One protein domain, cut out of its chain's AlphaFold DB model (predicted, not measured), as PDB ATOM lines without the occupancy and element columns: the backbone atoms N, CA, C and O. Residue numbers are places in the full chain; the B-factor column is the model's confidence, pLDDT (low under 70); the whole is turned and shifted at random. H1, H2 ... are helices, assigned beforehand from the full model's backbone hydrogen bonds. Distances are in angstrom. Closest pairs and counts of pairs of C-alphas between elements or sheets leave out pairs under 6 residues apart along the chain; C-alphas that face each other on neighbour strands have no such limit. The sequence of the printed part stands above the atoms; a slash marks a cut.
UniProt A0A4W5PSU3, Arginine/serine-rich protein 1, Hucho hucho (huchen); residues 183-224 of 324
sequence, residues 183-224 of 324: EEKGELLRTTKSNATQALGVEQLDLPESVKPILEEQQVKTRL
ATOM      1  N   GLU A 183      97.168 -31.116 314.760       89.88
ATOM      2  CA  GLU A 183      97.074 -29.855 315.491       89.88
ATOM      3  C   GLU A 183      97.541 -28.663 314.650       89.88
ATOM      4  O   GLU A 183      96.810 -27.679 314.543       89.88
ATOM      5  N   GLU A 184      98.683 -28.789 313.968       91.88
ATOM      6  CA  GLU A 184      99.207 -27.772 313.042       91.88
ATOM      7  C   GLU A 184      98.246 -27.520 311.873       91.88
ATOM      8  O   GLU A 184      98.052 -26.385 311.435       91.88
ATOM      9  N   LYS A 185      97.599 -28.579 311.366       91.56
ATOM     10  CA  LYS A 185      96.559 -28.448 310.335       91.56
ATOM     11  C   LYS A 185      95.360 -27.662 310.858       91.56
ATOM     12  O   LYS A 185      94.844 -26.808 310.139       91.56
ATOM     13  N   GLY A 186      94.927 -27.933 312.086       90.94
ATOM     14  CA  GLY A 186      93.838 -27.202 312.727       90.94
ATOM     15  C   GLY A 186      94.173 -25.727 312.961       90.94
ATOM     16  O   GLY A 186      93.364 -24.854 312.646       90.94
ATOM     17  N   GLU A 187      95.384 -25.424 313.428       91.75
ATOM     18  CA  GLU A 187      95.859 -24.048 313.623       91.75
ATOM     19  C   GLU A 187      95.941 -23.271 312.301       91.75
ATOM     20  O   GLU A 187      95.463 -22.136 312.200       91.75
ATOM     21  N   LEU A 188      96.452 -23.908 311.246       93.62
ATOM     22  CA  LEU A 188      96.496 -23.311 309.913       93.62
ATOM     23  C   LEU A 188      95.087 -23.000 309.381       93.62
ATOM     24  O   LEU A 188      94.871 -21.970 308.742       93.62
ATOM     25  N   LEU A 189      94.106 -23.858 309.664       92.00
ATOM     26  CA  LEU A 189      92.713 -23.607 309.294       92.00
ATOM     27  C   LEU A 189      92.113 -22.428 310.075       92.00
ATOM     28  O   LEU A 189      91.417 -21.607 309.476       92.00
ATOM     29  N   ARG A 190      92.407 -22.297 311.376       91.56
ATOM     30  CA  ARG A 190      91.939 -21.170 312.209       91.56
ATOM     31  C   ARG A 190      92.511 -19.834 311.737       91.56
ATOM     32  O   ARG A 190      91.747 -18.895 311.535       91.56
ATOM     33  N   THR A 191      93.821 -19.778 311.496       93.75
ATOM     34  CA  THR A 191      94.508 -18.573 310.987       93.75
ATOM     35  C   THR A 191      94.023 -18.191 309.591       93.75
ATOM     36  O   THR A 191      93.783 -17.022 309.299       93.75
ATOM     37  N   THR A 192      93.799 -19.176 308.720       92.50
ATOM     38  CA  THR A 192      93.226 -18.921 307.393       92.50
ATOM     39  C   THR A 192      91.806 -18.369 307.504       92.50
ATOM     40  O   THR A 192      91.469 -17.424 306.790       92.50
ATOM     41  N   LYS A 193      90.982 -18.909 308.416       90.69
ATOM     42  CA  LYS A 193      89.615 -18.428 308.650       90.69
ATOM     43  C   LYS A 193      89.609 -16.982 309.153       90.69
ATOM     44  O   LYS A 193      88.891 -16.178 308.571       90.69
ATOM     45  N   SER A 194      90.422 -16.642 310.157       89.88
ATOM     46  CA  SER A 194      90.505 -15.270 310.689       89.88
ATOM     47  C   SER A 194      91.016 -14.270 309.653       89.88
ATOM     48  O   SER A 194      90.500 -13.161 309.541       89.88
ATOM     49  N   ASN A 195      92.005 -14.668 308.852       94.81
ATOM     50  CA  ASN A 195      92.542 -13.805 307.802       94.81
ATOM     51  C   ASN A 195      91.509 -13.575 306.694       94.81
ATOM     52  O   ASN A 195      91.417 -12.479 306.145       94.81
ATOM     53  N   ALA A 196      90.718 -14.597 306.365       91.56
ATOM     54  CA  ALA A 196      89.673 -14.490 305.361       91.56
ATOM     55  C   ALA A 196      88.478 -13.654 305.850       91.56
ATOM     56  O   ALA A 196      87.994 -12.824 305.083       91.56
ATOM     57  N   THR A 197      88.027 -13.812 307.103       92.44
ATOM     58  CA  THR A 197      86.957 -12.966 307.672       92.44
ATOM     59  C   THR A 197      87.388 -11.502 307.693       92.44
ATOM     60  O   THR A 197      86.638 -10.632 307.254       92.44
ATOM     61  N   GLN A 198      88.636 -11.231 308.093       93.44
ATOM     62  CA  GLN A 198      89.211  -9.887 308.083       93.44
ATOM     63  C   GLN A 198      89.312  -9.297 306.666       93.44
ATOM     64  O   GLN A 198      88.957  -8.140 306.462       93.44
ATOM     65  N   ALA A 199      89.785 -10.068 305.684       91.81
ATOM     66  CA  ALA A 199      89.967  -9.584 304.312       91.81
ATOM     67  C   ALA A 199      88.642  -9.360 303.568       91.81
ATOM     68  O   ALA A 199      88.562  -8.483 302.710       91.81
ATOM     69  N   LEU A 200      87.622 -10.165 303.871       88.56
ATOM     70  CA  LEU A 200      86.306 -10.068 303.241       88.56
ATOM     71  C   LEU A 200      85.361  -9.122 303.992       88.56
ATOM     72  O   LEU A 200      84.308  -8.790 303.458       88.56
ATOM     73  N   GLY A 201      85.716  -8.693 305.207       89.44
ATOM     74  CA  GLY A 201      84.843  -7.881 306.058       89.44
ATOM     75  C   GLY A 201      83.555  -8.607 306.461       89.44
ATOM     76  O   GLY A 201      82.575  -7.960 306.813       89.44
ATOM     77  N   VAL A 202      83.541  -9.941 306.375       85.88
ATOM     78  CA  VAL A 202      82.388 -10.780 306.717       85.88
ATOM     79  C   VAL A 202      82.643 -11.405 308.083       85.88
ATOM     80  O   VAL A 202      83.665 -12.061 308.288       85.88
ATOM     81  N   GLU A 203      81.705 -11.217 309.009       80.62
ATOM     82  CA  GLU A 203      81.812 -11.683 310.399       80.62
ATOM     83  C   GLU A 203      81.862 -13.219 310.502       80.62
ATOM     84  O   GLU A 203      82.540 -13.771 311.370       80.62
ATOM     85  N   GLN A 204      81.204 -13.930 309.578       80.75
ATOM     86  CA  GLN A 204      81.139 -15.391 309.574       80.75
ATOM     87  C   GLN A 204      81.365 -15.966 308.173       80.75
ATOM     88  O   GLN A 204      80.605 -15.721 307.241       80.75
ATOM     89  N   LEU A 205      82.433 -16.757 308.032       78.88
ATOM     90  CA  LEU A 205      82.671 -17.582 306.850       78.88
ATOM     91  C   LEU A 205      82.240 -19.017 307.128       78.88
ATOM     92  O   LEU A 205      82.846 -19.707 307.962       78.88
ATOM     93  N   ASP A 206      81.226 -19.456 306.390       80.25
ATOM     94  CA  ASP A 206      80.766 -20.836 306.392       80.25
ATOM     95  C   ASP A 206      81.788 -21.719 305.682       80.25
ATOM     96  O   ASP A 206      82.015 -21.639 304.473       80.25
ATOM     97  N   LEU A 207      82.450 -22.565 306.471       77.50
ATOM     98  CA  LEU A 207      83.378 -23.548 305.938       77.50
ATOM     99  C   LEU A 207      82.599 -24.733 305.351       77.50
ATOM    100  O   LEU A 207      81.622 -25.189 305.956       77.50
ATOM    101  N   PRO A 208      83.054 -25.286 304.212       78.31
ATOM    102  CA  PRO A 208      82.457 -26.485 303.647       78.31
ATOM    103  C   PRO A 208      82.547 -27.654 304.632       78.31
ATOM    104  O   PRO A 208      83.504 -27.779 305.400       78.31
ATOM    105  N   GLU A 209      81.551 -28.537 304.571       70.38
ATOM    106  CA  GLU A 209      81.368 -29.674 305.483       70.38
ATOM    107  C   GLU A 209      82.612 -30.568 305.602       70.38
ATOM    108  O   GLU A 209      82.911 -31.071 306.675       70.38
ATOM    109  N   SER A 210      83.427 -30.662 304.548       72.12
ATOM    110  CA  SER A 210      84.683 -31.422 304.549       72.12
ATOM    111  C   SER A 210      85.771 -30.888 305.494       72.12
ATOM    112  O   SER A 210      86.744 -31.591 305.749       72.12
ATOM    113  N   VAL A 211      85.663 -29.640 305.964       69.19
ATOM    114  CA  VAL A 211      86.665 -28.979 306.829       69.19
ATOM    115  C   VAL A 211      86.212 -28.921 308.292       69.19
ATOM    116  O   VAL A 211      87.049 -28.857 309.191       69.19
ATOM    117  N   LYS A 212      84.899 -29.020 308.540       73.56
ATOM    118  CA  LYS A 212      84.304 -29.107 309.881       73.56
ATOM    119  C   LYS A 212      84.877 -30.242 310.750       73.56
ATOM    120  O   LYS A 212      85.274 -29.933 311.876       73.56
ATOM    121  N   PRO A 213      85.059 -31.491 310.260       64.50
ATOM    122  CA  PRO A 213      85.511 -32.586 311.119       64.50
ATOM    123  C   PRO A 213      86.915 -32.363 311.691       64.50
ATOM    124  O   PRO A 213      87.182 -32.795 312.798       64.50
ATOM    125  N   ILE A 214      87.802 -31.634 311.002       61.91
ATOM    126  CA  ILE A 214      89.178 -31.389 311.481       61.91
ATOM    127  C   ILE A 214      89.186 -30.391 312.653       61.91
ATOM    128  O   ILE A 214      90.011 -30.489 313.559       61.91
ATOM    129  N   LEU A 215      88.260 -29.427 312.643       59.59
ATOM    130  CA  LEU A 215      88.103 -28.468 313.736       59.59
ATOM    131  C   LEU A 215      87.397 -29.109 314.937       59.59
ATOM    132  O   LEU A 215      87.802 -28.868 316.075       59.59
ATOM    133  N   GLU A 216      86.389 -29.943 314.684       63.62
ATOM    134  CA  GLU A 216      85.635 -30.662 315.716       63.62
ATOM    135  C   GLU A 216      86.476 -31.761 316.381       63.62
ATOM    136  O   GLU A 216      86.515 -31.840 317.607       63.62
ATOM    137  N   GLU A 217      87.241 -32.542 315.614       58.94
ATOM    138  CA  GLU A 217      88.136 -33.582 316.139       58.94
ATOM    139  C   GLU A 217      89.209 -32.987 317.067       58.94
ATOM    140  O   GLU A 217      89.527 -33.562 318.109       58.94
ATOM    141  N   GLN A 218      89.707 -31.783 316.763       56.94
ATOM    142  CA  GLN A 218      90.642 -31.084 317.644       56.94
ATOM    143  C   GLN A 218      89.965 -30.581 318.926       56.94
ATOM    144  O   GLN A 218      90.586 -30.656 319.986       56.94
ATOM    145  N   GLN A 219      88.714 -30.105 318.862       56.47
ATOM    146  CA  GLN A 219      87.946 -29.684 320.046       56.47
ATOM    147  C   GLN A 219      87.575 -30.864 320.953       56.47
ATOM    148  O   GLN A 219      87.649 -30.741 322.175       56.47
ATOM    149  N   VAL A 220      87.247 -32.026 320.384       53.94
ATOM    150  CA  VAL A 220      86.986 -33.255 321.152       53.94
ATOM    151  C   VAL A 220      88.273 -33.765 321.805       53.94
ATOM    152  O   VAL A 220      88.266 -34.117 322.983       53.94
ATOM    153  N   LYS A 221      89.406 -33.716 321.093       53.59
ATOM    154  CA  LYS A 221      90.702 -34.136 321.641       53.59
ATOM    155  C   LYS A 221      91.243 -33.188 322.718       53.59
ATOM    156  O   LYS A 221      91.862 -33.659 323.663       53.59
ATOM    157  N   THR A 222      90.979 -31.879 322.629       51.38
ATOM    158  CA  THR A 222      91.333 -30.932 323.711       51.38
ATOM    159  C   THR A 222      90.403 -31.037 324.916       51.38
ATOM    160  O   THR A 222      90.863 -30.838 326.035       51.38
ATOM    161  N   ARG A 223      89.133 -31.423 324.735       47.91
ATOM    162  CA  ARG A 223      88.217 -31.701 325.858       47.91
ATOM    163  C   ARG A 223      88.510 -33.009 326.597       47.91
ATOM    164  O   ARG A 223      88.106 -33.140 327.742       47.91
ATOM    165  N   LEU A 224      89.226 -33.941 325.969       48.78
ATOM    166  CA  LEU A 224      89.695 -35.189 326.589       48.78
ATOM    167  C   LEU A 224      91.120 -35.086 327.162       48.78
ATOM    168  O   LEU A 224      91.648 -36.072 327.666       48.78
TER     169      LEU A 224
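Overview. This is residues 183 to 224 of the 324 residues of the protein "Arginine/serine-rich protein 1" of Hucho hucho (huchen) (UniProt A0A4W5PSU3). A long helix, H1, is followed by a long link that folds back toward H1's beginning, where a shorter helix, H2, packs at a steep angle on residues 183 to 186. The printed part has 42 residues with two named helices, H1 then H2, and no named strand; its class is all helix. It is only just loose, close to compact, with a radius of gyration of the C-alphas of 11.2 A, and elongated, spanning 34 by 19 by 15 A.

Along the chain. Find C-alpha 183 at (97.074, -29.855, 315.491); from there H1, residues 183 to 200, runs 25.6 A to C-alpha 200 at (86.306, -10.068, 303.241). H2, residues 212 to 223, runs 16.7 A and ends at C-alpha 223 at (88.217, -31.701, 325.858).

Arrangement. Look at Gly 186 and Leu 215: their C-alphas, the closest of H1 and H2, are 6.0 A apart. The helices touch through residues 183 to 186 of H1 and 214 to 218 of H2 alone. They run opposite ways at a steep tilt of 57 degrees. In H1 and H2 every O i to N i+4 pair is within hydrogen-bond range.

Size, cuts and confidence. The C-alphas farthest apart, those of Gly 201 and Leu 224, are 34.5 A apart. The printed part has no cut, and the link from H1 to H2, 11 residues, is long. Look for pLDDT under 70 at residue 211 and residues 213 to 224.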